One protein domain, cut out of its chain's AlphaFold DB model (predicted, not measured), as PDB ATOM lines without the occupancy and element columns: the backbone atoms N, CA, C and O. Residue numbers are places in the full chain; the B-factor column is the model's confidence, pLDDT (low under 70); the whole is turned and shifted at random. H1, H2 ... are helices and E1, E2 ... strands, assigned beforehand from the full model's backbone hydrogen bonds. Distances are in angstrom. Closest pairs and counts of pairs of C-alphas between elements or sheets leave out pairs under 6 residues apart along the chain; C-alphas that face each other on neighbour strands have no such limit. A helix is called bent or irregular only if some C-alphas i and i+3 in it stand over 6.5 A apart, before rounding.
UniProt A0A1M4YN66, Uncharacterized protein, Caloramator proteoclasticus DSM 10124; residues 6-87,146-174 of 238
ATOM      1  N   GLU A   6     295.760 278.626 278.729       91.88
ATOM      2  CA  GLU A   6     294.833 278.489 279.853       91.88
ATOM      3  C   GLU A   6     293.648 277.597 279.477       91.88
ATOM      4  O   GLU A   6     293.376 276.624 280.171       91.88
ATOM      5  N   VAL A   7     293.019 277.851 278.323       94.94
ATOM      6  CA  VAL A   7     291.931 277.019 277.782       94.94
ATOM      7  C   VAL A   7     292.381 275.564 277.647       94.94
ATOM      8  O   VAL A   7     291.632 274.648 277.978       94.94
ATOM      9  N   ILE A   8     293.611 275.332 277.182       95.75
ATOM     10  CA  ILE A   8     294.171 273.983 277.032       95.75
ATOM     11  C   ILE A   8     294.422 273.317 278.393       95.75
ATOM     12  O   ILE A   8     294.071 272.150 278.548       95.75
ATOM     13  N   GLY A   9     294.977 274.047 279.366       95.31
ATOM     14  CA  GLY A   9     295.179 273.547 280.729       95.31
ATOM     15  C   GLY A   9     293.865 273.115 281.377       95.31
ATOM     16  O   GLY A   9     293.717 271.957 281.760       95.31
ATOM     17  N   ILE A  10     292.867 274.001 281.343       95.88
ATOM     18  CA  ILE A  10     291.513 273.731 281.843       95.88
ATOM     19  C   ILE A  10     290.889 272.531 281.118       95.88
ATOM     20  O   ILE A  10     290.262 271.682 281.743       95.88
ATOM     21  N   SER A  11     291.084 272.411 279.801       97.75
ATOM     22  CA  SER A  11     290.583 271.259 279.036       97.75
ATOM     23  C   SER A  11     291.199 269.935 279.497       97.75
ATOM     24  O   SER A  11     290.505 268.923 279.529       97.75
ATOM     25  N   ALA A  12     292.484 269.921 279.861       98.12
ATOM     26  CA  ALA A  12     293.142 268.721 280.373       98.12
ATOM     27  C   ALA A  12     292.613 268.321 281.757       98.12
ATOM     28  O   ALA A  12     292.386 267.139 282.006       98.12
ATOM     29  N   GLU A  13     292.358 269.293 282.634       97.94
ATOM     30  CA  GLU A  13     291.723 269.037 283.930       97.94
ATOM     31  C   GLU A  13     290.300 268.492 283.760       97.94
ATOM     32  O   GLU A  13     289.950 267.478 284.361       97.94
ATOM     33  N   ILE A  14     289.498 269.088 282.874       98.31
ATOM     34  CA  ILE A  14     288.149 268.594 282.573       98.31
ATOM     35  C   ILE A  14     288.189 267.166 282.019       98.31
ATOM     36  O   ILE A  14     287.371 266.342 282.417       98.31
ATOM     37  N   ALA A  15     289.146 266.842 281.143       98.62
ATOM     38  CA  ALA A  15     289.296 265.483 280.627       98.62
ATOM     39  C   ALA A  15     289.568 264.466 281.746       98.62
ATOM     40  O   ALA A  15     288.973 263.392 281.748       98.62
ATOM     41  N   ILE A  16     290.418 264.817 282.720       98.69
ATOM     42  CA  ILE A  16     290.659 263.982 283.905       98.69
ATOM     43  C   ILE A  16     289.371 263.796 284.702       98.69
ATOM     44  O   ILE A  16     289.007 262.669 285.031       98.69
ATOM     45  N   ALA A  17     288.660 264.883 284.986       98.44
ATOM     46  CA  ALA A  17     287.428 264.809 285.752       98.44
ATOM     47  C   ALA A  17     286.350 263.962 285.065       98.44
ATOM     48  O   ALA A  17     285.729 263.134 285.722       98.44
ATOM     49  N   ASP A  18     286.181 264.102 283.749       98.50
ATOM     50  CA  ASP A  18     285.198 263.332 282.987       98.50
ATOM     51  C   ASP A  18     285.519 261.830 282.967       98.50
ATOM     52  O   ASP A  18     284.612 261.020 283.130       98.50
ATOM     53  N   VAL A  19     286.792 261.443 282.801       98.62
ATOM     54  CA  VAL A  19     287.207 260.022 282.812       98.62
ATOM     55  C   VAL A  19     286.893 259.354 284.152       98.62
ATOM     56  O   VAL A  19     286.524 258.181 284.198       98.62
ATOM     57  N   PHE A  20     287.029 260.092 285.254       98.31
ATOM     58  CA  PHE A  20     286.879 259.551 286.605       98.31
ATOM     59  C   PHE A  20     285.582 259.965 287.307       98.31
ATOM     60  O   PHE A  20     285.424 259.678 288.492       98.31
ATOM     61  N   ASN A  21     284.641 260.589 286.589       97.94
ATOM     62  CA  ASN A  21     283.378 261.107 287.125       97.94
ATOM     63  C   ASN A  21     283.555 262.034 288.345       97.94
ATOM     64  O   ASN A  21     282.768 261.993 289.292       97.94
ATOM     65  N   VAL A  22     284.586 262.882 288.328       97.62
ATOM     66  CA  VAL A  22     284.799 263.917 289.347       97.62
ATOM     67  C   VAL A  22     284.024 265.174 288.971       97.62
ATOM     68  O   VAL A  22     284.050 265.629 287.828       97.62
ATOM     69  N   HIS A  23     283.322 265.758 289.941       95.81
ATOM     70  CA  HIS A  23     282.608 267.012 289.730       95.81
ATOM     71  C   HIS A  23     283.583 268.183 289.518       95.81
ATOM     72  O   HIS A  23     284.587 268.300 290.221       95.81
ATOM     73  N   ILE A  24     283.249 269.058 288.568       94.50
ATOM     74  CA  ILE A  24     283.902 270.346 288.305       94.50
ATOM     75  C   ILE A  24     282.795 271.393 288.190       94.50
ATOM     76  O   ILE A  24     281.778 271.115 287.552       94.50
ATOM     77  N   ASP A  25     283.027 272.583 288.748       93.31
ATOM     78  CA  ASP A  25     282.124 273.729 288.627       93.31
ATOM     79  C   ASP A  25     281.779 274.049 287.158       93.31
ATOM     80  O   ASP A  25     282.634 274.070 286.264       93.31
ATOM     81  N   ASP A  26     280.506 274.341 286.889       93.62
ATOM     82  CA  ASP A  26     280.018 274.567 285.528       93.62
ATOM     83  C   ASP A  26     280.648 275.799 284.865       93.62
ATOM     84  O   ASP A  26     280.840 275.823 283.643       93.62
ATOM     85  N   ASN A  27     280.982 276.839 285.634       93.19
ATOM     86  CA  ASN A  27     281.645 278.025 285.099       93.19
ATOM     87  C   ASN A  27     283.113 277.743 284.792       93.19
ATOM     88  O   ASN A  27     283.614 278.206 283.762       93.19
ATOM     89  N   TYR A  28     283.781 276.927 285.611       92.19
ATOM     90  CA  TYR A  28     285.110 276.412 285.297       92.19
ATOM     91  C   TYR A  28     285.092 275.602 283.996       92.19
ATOM     92  O   TYR A  28     285.852 275.882 283.065       92.19
ATOM     93  N   ARG A  29     284.143 274.667 283.867       94.88
ATOM     94  CA  ARG A  29     283.991 273.809 282.683       94.88
ATOM     95  C   ARG A  29     283.787 274.602 281.390       94.88
ATOM     96  O   ARG A  29     284.363 274.253 280.358       94.88
ATOM     97  N   LYS A  30     283.007 275.690 281.427       94.56
ATOM     98  CA  LYS A  30     282.750 276.565 280.261       94.56
ATOM     99  C   LYS A  30     284.012 277.228 279.693       94.56
ATOM    100  O   LYS A  30     283.982 277.671 278.546       94.56
ATOM    101  N   ARG A  31     285.104 277.303 280.462       94.44
ATOM    102  CA  ARG A  31     286.392 277.873 280.024       94.44
ATOM    103  C   ARG A  31     287.251 276.885 279.228       94.44
ATOM    104  O   ARG A  31     288.219 277.300 278.594       94.44
ATOM    105  N   GLY A  32     286.909 275.598 279.254       95.56
ATOM    106  CA  GLY A  32     287.583 274.563 278.477       95.56
ATOM    107  C   GLY A  32     287.101 274.473 277.028       95.56
ATOM    108  O   GLY A  32     286.095 275.055 276.619       95.56
ATOM    109  N   ASN A  33     287.811 273.677 276.232       96.56
ATOM    110  CA  ASN A  33     287.467 273.354 274.856       96.56
ATOM    111  C   ASN A  33     287.036 271.884 274.749       96.56
ATOM    112  O   ASN A  33     287.849 270.978 274.924       96.56
ATOM    113  N   LYS A  34     285.769 271.653 274.390       96.38
ATOM    114  CA  LYS A  34     285.176 270.307 274.312       96.38
ATOM    115  C   LYS A  34     285.936 269.345 273.390       96.38
ATOM    116  O   LYS A  34     286.067 268.178 273.723       96.38
ATOM    117  N   ILE A  35     286.469 269.821 272.261       96.62
ATOM    118  CA  ILE A  35     287.199 268.961 271.313       96.62
ATOM    119  C   ILE A  35     288.503 268.461 271.945       96.62
ATOM    120  O   ILE A  35     288.832 267.285 271.835       96.62
ATOM    121  N   ILE A  36     289.231 269.344 272.635       97.69
ATOM    122  CA  ILE A  36     290.462 268.967 273.341       97.69
ATOM    123  C   ILE A  36     290.149 268.017 274.499       97.69
ATOM    124  O   ILE A  36     290.881 267.051 274.683       97.69
ATOM    125  N   VAL A  37     289.062 268.263 275.239       98.25
ATOM    126  CA  VAL A  37     288.603 267.374 276.316       98.25
ATOM    127  C   VAL A  37     288.419 265.950 275.791       98.25
ATOM    128  O   VAL A  37     289.070 265.039 276.294       98.25
ATOM    129  N   GLU A  38     287.609 265.758 274.743       98.31
ATOM    130  CA  GLU A  38     287.343 264.421 274.186       98.31
ATOM    131  C   GLU A  38     288.608 263.730 273.663       98.31
ATOM    132  O   GLU A  38     288.788 262.533 273.869       98.31
ATOM    133  N   ILE A  39     289.522 264.479 273.038       97.88
ATOM    134  CA  ILE A  39     290.801 263.934 272.558       97.88
ATOM    135  C   ILE A  39     291.701 263.497 273.718       97.88
ATOM    136  O   ILE A  39     292.426 262.510 273.594       97.88
ATOM    137  N   LEU A  40     291.686 264.221 274.838       98.50
ATOM    138  CA  LEU A  40     292.542 263.912 275.980       98.50
ATOM    139  C   LEU A  40     292.014 262.757 276.833       98.50
ATOM    140  O   LEU A  40     292.839 262.095 277.452       98.50
ATOM    141  N   LYS A  41     290.709 262.454 276.844       98.56
ATOM    142  CA  LYS A  41     290.132 261.337 277.627       98.56
ATOM    143  C   LYS A  41     290.876 259.997 277.460       98.56
ATOM    144  O   LYS A  41     291.363 259.482 278.467       98.56
ATOM    145  N   PRO A  42     291.072 259.447 276.245       98.25
ATOM    146  CA  PRO A  42     291.805 258.184 276.089       98.25
ATOM    147  C   PRO A  42     293.285 258.295 276.500       98.25
ATOM    148  O   PRO A  42     293.885 257.330 276.971       98.25
ATOM    149  N   ILE A  43     293.891 259.479 276.359       98.31
ATOM    150  CA  ILE A  43     295.281 259.729 276.771       98.31
ATOM    151  C   ILE A  43     295.397 259.774 278.299       98.31
ATOM    152  O   ILE A  43     296.361 259.256 278.860       98.31
ATOM    153  N   VAL A  44     294.402 260.352 278.976       98.62
ATOM    154  CA  VAL A  44     294.262 260.346 280.435       98.62
ATOM    155  C   VAL A  44     294.141 258.913 280.942       98.62
ATOM    156  O   VAL A  44     294.920 258.521 281.807       98.62
ATOM    157  N   GLU A  45     293.219 258.117 280.393       98.25
ATOM    158  CA  GLU A  45     293.048 256.710 280.785       98.25
ATOM    159  C   GLU A  45     294.365 255.943 280.662       98.25
ATOM    160  O   GLU A  45     294.805 255.288 281.610       98.25
ATOM    161  N   LYS A  46     295.046 256.096 279.520       98.25
ATOM    162  CA  LYS A  46     296.363 255.505 279.288       98.25
ATOM    163  C   LYS A  46     297.384 255.954 280.336       98.25
ATOM    164  O   LYS A  46     298.077 255.114 280.900       98.25
ATOM    165  N   ALA A  47     297.473 257.250 280.632       98.12
ATOM    166  CA  ALA A  47     298.434 257.775 281.598       98.12
ATOM    167  C   ALA A  47     298.210 257.238 283.018       98.12
ATOM    168  O   ALA A  47     299.167 256.826 283.677       98.12
ATOM    169  N   PHE A  48     296.958 257.205 283.479       98.25
ATOM    170  CA  PHE A  48     296.620 256.685 284.804       98.25
ATOM    171  C   PHE A  48     296.873 255.178 284.908       98.25
ATOM    172  O   PHE A  48     297.382 254.724 285.935       98.25
ATOM    173  N   ASN A  49     296.587 254.418 283.849       97.81
ATOM    174  CA  ASN A  49     296.823 252.976 283.812       97.81
ATOM    175  C   ASN A  49     298.319 252.633 283.754       97.81
ATOM    176  O   ASN A  49     298.800 251.869 284.592       97.81
ATOM    177  N   ASP A  50     299.068 253.234 282.822       97.62
ATOM    178  CA  ASP A  50     300.496 252.951 282.610       97.62
ATOM    179  C   ASP A  50     301.330 253.254 283.866       97.62
ATOM    180  O   ASP A  50     302.243 252.503 284.214       97.62
ATOM    181  N   TYR A  51     300.998 254.342 284.571       97.06
ATOM    182  CA  TYR A  51     301.722 254.798 285.763       97.06
ATOM    183  C   TYR A  51     301.056 254.390 287.082       97.06
ATOM    184  O   TYR A  51     301.558 254.748 288.150       97.06
ATOM    185  N   LYS A  52     299.955 253.626 287.027       96.81
ATOM    186  CA  LYS A  52     299.193 253.149 288.197       96.81
ATOM    187  C   LYS A  52     298.851 254.280 289.174       96.81
ATOM    188  O   LYS A  52     299.057 254.162 290.385       96.81
ATOM    189  N   LEU A  53     298.373 255.400 288.637       97.31
ATOM    190  CA  LEU A  53     297.999 256.559 289.440       97.31
ATOM    191  C   LEU A  53     296.730 256.258 290.256       97.31
ATOM    192  O   LEU A  53     295.796 255.654 289.720       97.31
ATOM    193  N   PRO A  54     296.650 256.683 291.531       97.62
ATOM    194  CA  PRO A  54     295.392 256.637 292.266       97.62
ATOM    195  C   PRO A  54     294.339 257.499 291.564       97.62
ATOM    196  O   PRO A  54     294.667 258.537 290.985       97.62
ATOM    197  N   LYS A  55     293.072 257.077 291.611       97.75
ATOM    198  CA  LYS A  55     292.004 257.793 290.905       97.75
ATOM    199  C   LYS A  55     291.770 259.174 291.533       97.75
ATOM    200  O   LYS A  55     291.885 259.292 292.751       97.75
ATOM    201  N   PRO A  56     291.426 260.204 290.751       97.94
ATOM    202  CA  PRO A  56     290.987 261.488 291.285       97.94
ATOM    203  C   PRO A  56     289.677 261.339 292.071       97.94
ATOM    204  O   PRO A  56     288.774 260.633 291.635       97.94
ATOM    205  N   GLU A  57     289.578 262.014 293.216       97.62
ATOM    206  CA  GLU A  57     288.366 262.082 294.051       97.62
ATOM    207  C   GLU A  57     287.747 263.483 294.039       97.62
ATOM    208  O   GLU A  57     286.529 263.626 294.119       97.62
ATOM    209  N   LYS A  58     288.578 264.531 293.934       96.69
ATOM    210  CA  LYS A  58     288.119 265.922 293.985       96.69
ATOM    211  C   LYS A  58     288.989 266.838 293.130       96.69
ATOM    212  O   LYS A  58     290.212 266.768 293.214       96.69
ATOM    213  N   HIS A  59     288.361 267.731 292.369       96.06
ATOM    214  CA  HIS A  59     289.017 268.862 291.703       96.06
ATOM    215  C   HIS A  59     289.098 270.059 292.662       96.06
ATOM    216  O   HIS A  59     288.123 270.360 293.350       96.06
ATOM    217  N   ILE A  60     290.272 270.691 292.762       92.69
ATOM    218  CA  ILE A  60     290.532 271.826 293.671       92.69
ATOM    219  C   ILE A  60     291.452 272.896 293.050       92.69
ATOM    220  O   ILE A  60     292.126 273.622 293.777       92.69
ATOM    221  N   ALA A  61     291.500 272.998 291.717       85.00
ATOM    222  CA  ALA A  61     292.395 273.921 291.000       85.00
ATOM    223  C   ALA A  61     292.008 275.415 291.118       85.00
ATOM    224  O   ALA A  61     292.704 276.296 290.605       85.00
ATOM    225  N   GLU A  62     290.885 275.719 291.765       77.19
ATOM    226  CA  GLU A  62     290.394 277.082 291.967       77.19
ATOM    227  C   GLU A  62     291.354 277.913 292.854       77.19
ATOM    228  O   GLU A  62     292.226 277.384 293.548       77.19
ATOM    229  N   ASP A  63     291.259 279.245 292.775       69.44
ATOM    230  CA  ASP A  63     292.020 280.200 293.606       69.44
ATOM    231  C   ASP A  63     293.558 280.069 293.597       69.44
ATOM    232  O   ASP A  63     294.238 280.360 294.582       69.44
ATOM    233  N   GLN A  64     294.145 279.691 292.456       68.00
ATOM    234  CA  GLN A  64     295.602 279.523 292.297       68.00
ATOM    235  C   GLN A  64     296.196 278.430 293.207       68.00
ATOM    236  O   GLN A  64     297.380 278.483 293.577       68.00
ATOM    237  N   SER A  65     295.391 277.421 293.555       79.31
ATOM    238  CA  SER A  65     295.878 276.203 294.195       79.31
ATOM    239  C   SER A  65     297.030 275.588 293.381       79.31
ATOM    240  O   SER A  65     296.964 275.539 292.153       79.31
ATOM    241  N   PRO A  66     298.120 275.121 294.023       80.06
ATOM    242  CA  PRO A  66     299.184 274.403 293.325       80.06
ATOM    243  C   PRO A  66     298.780 272.953 293.003       80.06
ATOM    244  O   PRO A  66     299.504 272.270 292.281       80.06
ATOM    245  N   ILE A  67     297.657 272.496 293.568       92.06
ATOM    246  CA  ILE A  67     297.094 271.159 293.421       92.06
ATOM    247  C   ILE A  67     295.837 271.279 292.570       92.06
ATOM    248  O   ILE A  67     294.938 272.049 292.907       92.06
ATOM    249  N   ASP A  68     295.762 270.474 291.519       95.06
ATOM    250  CA  ASP A  68     294.614 270.465 290.615       95.06
ATOM    251  C   ASP A  68     293.595 269.398 291.053       95.06
ATOM    252  O   ASP A  68     292.386 269.636 291.031       95.06
ATOM    253  N   PHE A  69     294.077 268.248 291.551       97.31
ATOM    254  CA  PHE A  69     293.235 267.169 292.078       97.31
ATOM    255  C   PHE A  69     293.752 266.578 293.391       97.31
ATOM    256  O   PHE A  69     294.948 266.323 293.554       97.31
ATOM    257  N   ILE A  70     292.812 266.258 294.282       97.62
ATOM    258  CA  ILE A  70     293.003 265.257 295.334       97.62
ATOM    259  C   ILE A  70     292.680 263.890 294.737       97.62
ATOM    260  O   ILE A  70     291.631 263.701 294.116       97.62
ATOM    261  N   LEU A  71     293.599 262.951 294.909       98.12
ATOM    262  CA  LEU A  71     293.488 261.559 294.505       98.12
ATOM    263  C   LEU A  71     293.149 260.674 295.709       98.12
ATOM    264  O   LEU A  71     293.371 261.047 296.863       98.12
ATOM    265  N   GLN A  72     292.727 259.447 295.415       97.38
ATOM    266  CA  GLN A  72     292.564 258.379 296.393       97.38
ATOM    267  C   GLN A  72     293.781 258.256 297.314       97.38
ATOM    268  O   GLN A  72     294.937 258.394 296.895       97.38
ATOM    269  N   ASN A  73     293.499 257.929 298.576       94.50
ATOM    270  CA  ASN A  73     294.473 257.860 299.668       94.50
ATOM    271  C   ASN A  73     295.096 259.222 300.032       94.50
ATOM    272  O   ASN A  73     296.196 259.265 300.579       94.50
ATOM    273  N   GLY A  74     294.418 260.331 299.710       95.44
ATOM    274  CA  GLY A  74     294.846 261.687 300.067       95.44
ATOM    275  C   GLY A  74     296.062 262.202 299.294       95.44
ATOM    276  O   GLY A  74     296.650 263.206 299.688       95.44
ATOM    277  N   LYS A  75     296.456 261.522 298.209       96.94
ATOM    278  CA  LYS A  75     297.551 261.974 297.342       96.94
ATOM    279  C   LYS A  75     297.107 263.143 296.469       96.94
ATOM    280  O   LYS A  75     295.922 263.397 296.294       96.94
ATOM    281  N   THR A  76     298.064 263.847 295.890       97.00
ATOM    282  CA  THR A  76     297.832 265.087 295.141       97.00
ATOM    283  C   THR A  76     298.381 265.008 293.721       97.00
ATOM    284  O   THR A  76     299.422 264.394 293.473       97.00
ATOM    285  N   LEU A  77     297.685 265.638 292.776       97.44
ATOM    286  CA  LEU A  77     298.077 265.709 291.370       97.44
ATOM    287  C   LEU A  77     298.086 267.159 290.894       97.44
ATOM    288  O   LEU A  77     297.100 267.875 291.080       97.44
ATOM    289  N   SER A  78     299.163 267.546 290.210       96.06
ATOM    290  CA  SER A  78     299.167 268.735 289.360       96.06
ATOM    291  C   SER A  78     299.161 268.369 287.876       96.06
ATOM    292  O   SER A  78     299.815 267.417 287.444       96.06
ATOM    293  N   VAL A  79     298.432 269.153 287.093       96.69
ATOM    294  CA  VAL A  79     298.258 269.040 285.654       96.69
ATOM    295  C   VAL A  79     298.972 270.211 284.993       96.69
ATOM    296  O   VAL A  79     298.793 271.376 285.347       96.69
ATOM    297  N   LYS A  80     299.820 269.908 284.013       96.19
ATOM    298  CA  LYS A  80     300.497 270.906 283.185       96.19
ATOM    299  C   LYS A  80     300.272 270.598 281.719       96.19
ATOM    300  O   LYS A  80     300.101 269.445 281.323       96.19
ATOM    301  N   THR A  81     300.307 271.642 280.899       96.75
ATOM    302  CA  THR A  81     300.117 271.503 279.456       96.75
ATOM    303  C   THR A  81     301.067 272.378 278.656       96.75
ATOM    304  O   THR A  81     301.336 273.528 279.016       96.75
ATOM    305  N   ASN A  82     301.489 271.889 277.495       96.31
ATOM    306  CA  ASN A  82     302.072 272.704 276.439       96.31
ATOM    307  C   ASN A  82     301.321 272.480 275.125       96.31
ATOM    308  O   ASN A  82     300.985 271.355 274.772       96.31
ATOM    309  N   GLN A  83     301.058 273.555 274.372       94.44
ATOM    310  CA  GLN A  83     300.356 273.411 273.090       94.44
ATOM    311  C   GLN A  83     301.170 272.570 272.107       94.44
ATOM    312  O   GLN A  83     300.619 271.749 271.397       94.44
ATOM    313  N   LYS A  84     302.484 272.784 272.047       93.19
ATOM    314  CA  LYS A  84     303.398 272.091 271.129       93.19
ATOM    315  C   LYS A  84     304.270 271.121 271.928       93.19
ATOM    316  O   LYS A  84     303.852 270.677 272.992       93.19
ATOM    317  N   SER A  85     305.480 270.852 271.448       93.38
ATOM    318  CA  SER A  85     306.470 270.001 272.110       93.38
ATOM    319  C   SER A  85     306.636 270.311 273.591       93.38
ATOM    320  O   SER A  85     306.470 271.464 274.005       93.38
ATOM    321  N   ILE A  86     307.095 269.312 274.349       92.00
ATOM    322  CA  ILE A  86     307.518 269.482 275.737       92.00
ATOM    323  C   ILE A  86     308.411 270.722 275.880       92.00
ATOM    324  O   ILE A  86     309.489 270.831 275.290       92.00
ATOM    325  N   GLY A  87     307.898 271.706 276.605       92.69
ATOM    326  CA  GLY A  87     308.402 273.065 276.592       92.69
ATOM    327  C   GLY A  87     308.586 273.618 277.992       92.69
ATOM    328  O   GLY A  87     308.987 272.922 278.929       92.69
ATOM    329  N   GLU A 146     305.536 269.950 294.087       90.69
ATOM    330  CA  GLU A 146     304.929 269.887 295.424       90.69
ATOM    331  C   GLU A 146     303.964 268.699 295.560       90.69
ATOM    332  O   GLU A 146     303.949 268.029 296.601       90.69
ATOM    333  N   CYS A 147     303.193 268.436 294.500       94.06
ATOM    334  CA  CYS A 147     302.229 267.342 294.423       94.06
ATOM    335  C   CYS A 147     302.915 265.973 294.371       94.06
ATOM    336  O   CYS A 147     304.038 265.851 293.882       94.06
ATOM    337  N   ASP A 148     302.207 264.931 294.813       95.94
ATOM    338  CA  ASP A 148     302.666 263.536 294.739       95.94
ATOM    339  C   ASP A 148     302.898 263.077 293.300       95.94
ATOM    340  O   ASP A 148     303.790 262.267 293.034       95.94
ATOM    341  N   TYR A 149     302.112 263.628 292.375       96.88
ATOM    342  CA  TYR A 149     302.238 263.401 290.948       96.88
ATOM    343  C   TYR A 149     302.116 264.710 290.169       96.88
ATOM    344  O   TYR A 149     301.347 265.607 290.518       96.88
ATOM    345  N   LEU A 150     302.849 264.792 289.065       96.56
ATOM    346  CA  LEU A 150     302.677 265.794 288.027       96.56
ATOM    347  C   LEU A 150     302.449 265.074 286.704       96.56
ATOM    348  O   LEU A 150     303.308 264.311 286.260       96.56
ATOM    349  N   ILE A 151     301.319 265.344 286.058       97.62
ATOM    350  CA  ILE A 151     301.068 264.934 284.678       97.62
ATOM    351  C   ILE A 151     301.263 266.131 283.755       97.62
ATOM    352  O   ILE A 151     300.774 267.228 284.020       97.62
ATOM    353  N   HIS A 152     302.010 265.938 282.672       97.75
ATOM    354  CA  HIS A 152     302.252 266.986 281.689       97.75
ATOM    355  C   HIS A 152     301.872 266.498 280.297       97.75
ATOM    356  O   HIS A 152     302.565 265.656 279.729       97.75
ATOM    357  N   PHE A 153     300.797 267.064 279.749       98.19
ATOM    358  CA  PHE A 153     300.353 266.820 278.378       98.19
ATOM    359  C   PHE A 153     300.990 267.820 277.413       98.19
ATOM    360  O   PHE A 153     301.077 269.014 277.694       98.19
ATOM    361  N   PHE A 154     301.429 267.357 276.253       97.44
ATOM    362  CA  PHE A 154     302.046 268.207 275.242       97.44
ATOM    363  C   PHE A 154     301.747 267.691 273.833       97.44
ATOM    364  O   PHE A 154     301.087 266.672 273.657       97.44
ATOM    365  N   ASP A 155     302.174 268.435 272.816       96.69
ATOM    366  CA  ASP A 155     301.819 268.199 271.412       96.69
ATOM    367  C   ASP A 155     300.303 268.224 271.161       96.69
ATOM    368  O   ASP A 155     299.802 267.495 270.312       96.69
ATOM    369  N   ILE A 156     299.559 269.066 271.881       96.38
ATOM    370  CA  ILE A 156     298.094 269.197 271.768       96.38
ATOM    371  C   ILE A 156     297.688 269.904 270.464       96.38
ATOM    372  O   ILE A 156     296.628 269.643 269.905       96.38
ATOM    373  N   ILE A 157     298.544 270.783 269.951       94.75
ATOM    374  CA  ILE A 157     298.378 271.577 268.737       94.75
ATOM    375  C   ILE A 157     299.561 271.293 267.805       94.75
ATOM    376  O   ILE A 157     300.731 271.445 268.169       94.75
ATOM    377  N   LYS A 158     299.258 270.905 266.565       92.19
ATOM    378  CA  LYS A 158     300.249 270.653 265.512       92.19
ATOM    379  C   LYS A 158     300.915 271.956 265.063       92.19
ATOM    380  O   LYS A 158     300.401 273.055 265.264       92.19
ATOM    381  N   LYS A 159     302.044 271.846 264.353       87.06
ATOM    382  CA  LYS A 159     302.702 273.009 263.720       87.06
ATOM    383  C   LYS A 159     301.767 273.788 262.786       87.06
ATOM    384  O   LYS A 159     301.915 275.000 262.697       87.06
ATOM    385  N   SER A 160     300.805 273.110 262.155       88.31
ATOM    386  CA  SER A 160     299.780 273.716 261.296       88.31
ATOM    387  C   SER A 160     298.733 274.550 262.047       88.31
ATOM    388  O   SER A 160     297.911 275.186 261.404       88.31
ATOM    389  N   GLY A 161     298.715 274.524 263.385       88.12
ATOM    390  CA  GLY A 161     297.688 275.171 264.209       88.12
ATOM    391  C   GLY A 161     296.457 274.300 264.482       88.12
ATOM    392  O   GLY A 161     295.647 274.643 265.337       88.12
ATOM    393  N   CYS A 162     296.330 273.148 263.818       90.94
ATOM    394  CA  CYS A 162     295.238 272.205 264.064       90.94
ATOM    395  C   CYS A 162     295.448 271.427 265.368       90.94
ATOM    396  O   CYS A 162     296.587 271.137 265.747       90.94
ATOM    397  N   ILE A 163     294.354 271.005 266.007       93.94
ATOM    398  CA  ILE A 163     294.409 270.115 267.173       93.94
ATOM    399  C   ILE A 163     295.025 268.769 266.759       93.94
ATOM    400  O   ILE A 163     294.724 268.216 265.697       93.94
ATOM    401  N   ASN A 164     295.936 268.263 267.583       94.50
ATOM    402  CA  ASN A 164     296.506 266.939 267.430       94.50
ATOM    403  C   ASN A 164     295.582 265.895 268.054       94.50
ATOM    404  O   ASN A 164     295.191 266.031 269.205       94.50
ATOM    405  N   THR A 165     295.270 264.842 267.307       94.19
ATOM    406  CA  THR A 165     294.403 263.745 267.752       94.19
ATOM    407  C   THR A 165     295.129 262.715 268.613       94.19
ATOM    408  O   THR A 165     294.476 261.863 269.198       94.19
ATOM    409  N   ASN A 166     296.461 262.779 268.692       94.88
ATOM    410  CA  ASN A 166     297.259 261.924 269.569       94.88
ATOM    411  C   ASN A 166     298.323 262.748 270.320       94.88
ATOM    412  O   ASN A 166     299.498 262.725 269.932       94.88
ATOM    413  N   PRO A 167     297.924 263.555 271.321       96.62
ATOM    414  CA  PRO A 167     298.859 264.271 272.181       96.62
ATOM    415  C   PRO A 167     299.749 263.320 272.989       96.62
ATOM    416  O   PRO A 167     299.386 262.182 273.284       96.62
ATOM    417  N   SER A 168     300.908 263.825 273.387       97.75
ATOM    418  CA  SER A 168     301.886 263.106 274.200       97.75
ATOM    419  C   SER A 168     301.723 263.461 275.679       97.75
ATOM    420  O   SER A 168     301.178 264.512 276.025       97.75
ATOM    421  N   PHE A 169     302.245 262.618 276.570       98.06
ATOM    422  CA  PHE A 169     302.277 262.912 278.000       98.06
ATOM    423  C   PHE A 169     303.531 262.368 278.686       98.06
ATOM    424  O   PHE A 169     304.167 261.428 278.209       98.06
ATOM    425  N   ILE A 170     303.857 262.954 279.835       97.56
ATOM    426  CA  ILE A 170     304.757 262.383 280.842       97.56
ATOM    427  C   ILE A 170     304.074 262.421 282.207       97.56
ATOM    428  O   ILE A 170     303.244 263.297 282.468       97.56
ATOM    429  N   VAL A 171     304.476 261.510 283.087       97.19
ATOM    430  CA  VAL A 171     304.090 261.512 284.498       97.19
ATOM    431  C   VAL A 171     305.363 261.504 285.335       97.19
ATOM    432  O   VAL A 171     306.268 260.706 285.099       97.19
ATOM    433  N   LEU A 172     305.434 262.407 286.306       94.75
ATOM    434  CA  LEU A 172     306.514 262.493 287.281       94.75
ATOM    435  C   LEU A 172     305.928 262.276 288.670       94.75
ATOM    436  O   LEU A 172     304.926 262.895 289.018       94.75
ATOM    437  N   SER A 173     306.545 261.407 289.463       91.88
ATOM    438  CA  SER A 173     306.243 261.299 290.886       91.88
ATOM    439  C   SER A 173     307.060 262.310 291.682       91.88
ATOM    440  O   SER A 173     308.126 262.765 291.255       91.88
ATOM    441  N   LYS A 174     306.559 262.657 292.866       85.94
ATOM    442  CA  LYS A 174     307.259 263.523 293.804       85.94
ATOM    443  C   LYS A 174     308.629 262.964 294.139       85.94
ATOM    444  O   LYS A 174     308.787 261.806 294.530       85.94
TER     445      LYS A 174
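What this domain is: This is residues 6 to 87 and 146 to 174 of the 238 residues of an uncharacterized protein of Caloramator proteoclasticus DSM 10124 (UniProt A0A1M4YN66). A twisted sheet of five strands bends round H1, while the longer helix H3 packs on H1 and lies near the E4 and E5 side of the sheet. The little helix H2 sits off the sheet beyond H1, and the loop of residues 155 to 167 lies at one end of the longest axis, with the turn between E2 and E3 at the other. The 111 printed residues hold three named helices and five named strands, in the order H1 H2 H3 E1 E2 E3 E4 E5; the mixed sheet runs E1 E2 E3 E4 E5, with E3 and E4 parallel and the other neighbours antiparallel. The class is mixed, helices and strands; the whole is compact, with a radius of gyration of the C-alphas of 12.9 A and spans of 41 by 30 by 23 A.

How they stand to each other: Start at H1, residues 6 to 20, on the sheet at a height of 7.6 A; its closest C-alphas to E3, residues 76 to 81, are those of Gly 9 and Thr 81, 5.5 A apart. With residues 10 to 14 alone it touches H2, residues 26 to 29, closest at the C-alphas of Ile 14 and Arg 29, 6.7 A. H3, residues 34 to 50, touches H1 at the C-alphas of Ala 15 and Val 37, 4.8 A, at a steep tilt of 57 degrees, the same way. H1 and H3 make two layers with the sheet, helices on one face of it. Every O i to N i+4 pair of H1 is within hydrogen-bond range, and 11 of 13 in H3; H2 is too short for one. E1, residues 56 to 59, E2, residues 69 to 71, and E3 form a meander, each strand the antiparallel neighbour of the one before; look for N 57 and O 70 at 2.8 A, and N 77 and O 69 at 2.9 A. E4, residues 149 to 154, is parallel to E3, with N 80 and O 151 at 2.8 A. E5, residues 168 to 173, forms a hairpin with E4, with N 150 and O 172 at 2.8 A.

Where its parts are: Find C-alpha 6 at (294.833, 278.489, 279.853); from there H1 runs 21.6 A. H3 runs 24.6 A, with a kink of 35 degrees near residue 42; it is only just irregular, C-alphas 39 and 42 being 6.8 A apart. E3, E4 and E5 measure 17.1, 16.4 and 17.3 A; E5 ends at C-alpha 173, (306.243, 261.299, 290.886).

The domain as a whole: The C-alphas of Asn 73 and Ser 160 are the farthest apart, 41.9 A. Residues 88 to 145 are not printed, and C-alphas 87 and 146 are 19.4 A apart across this cut. The link from E4 to E5 is long. Residues 63 to 64 have pLDDT under 70.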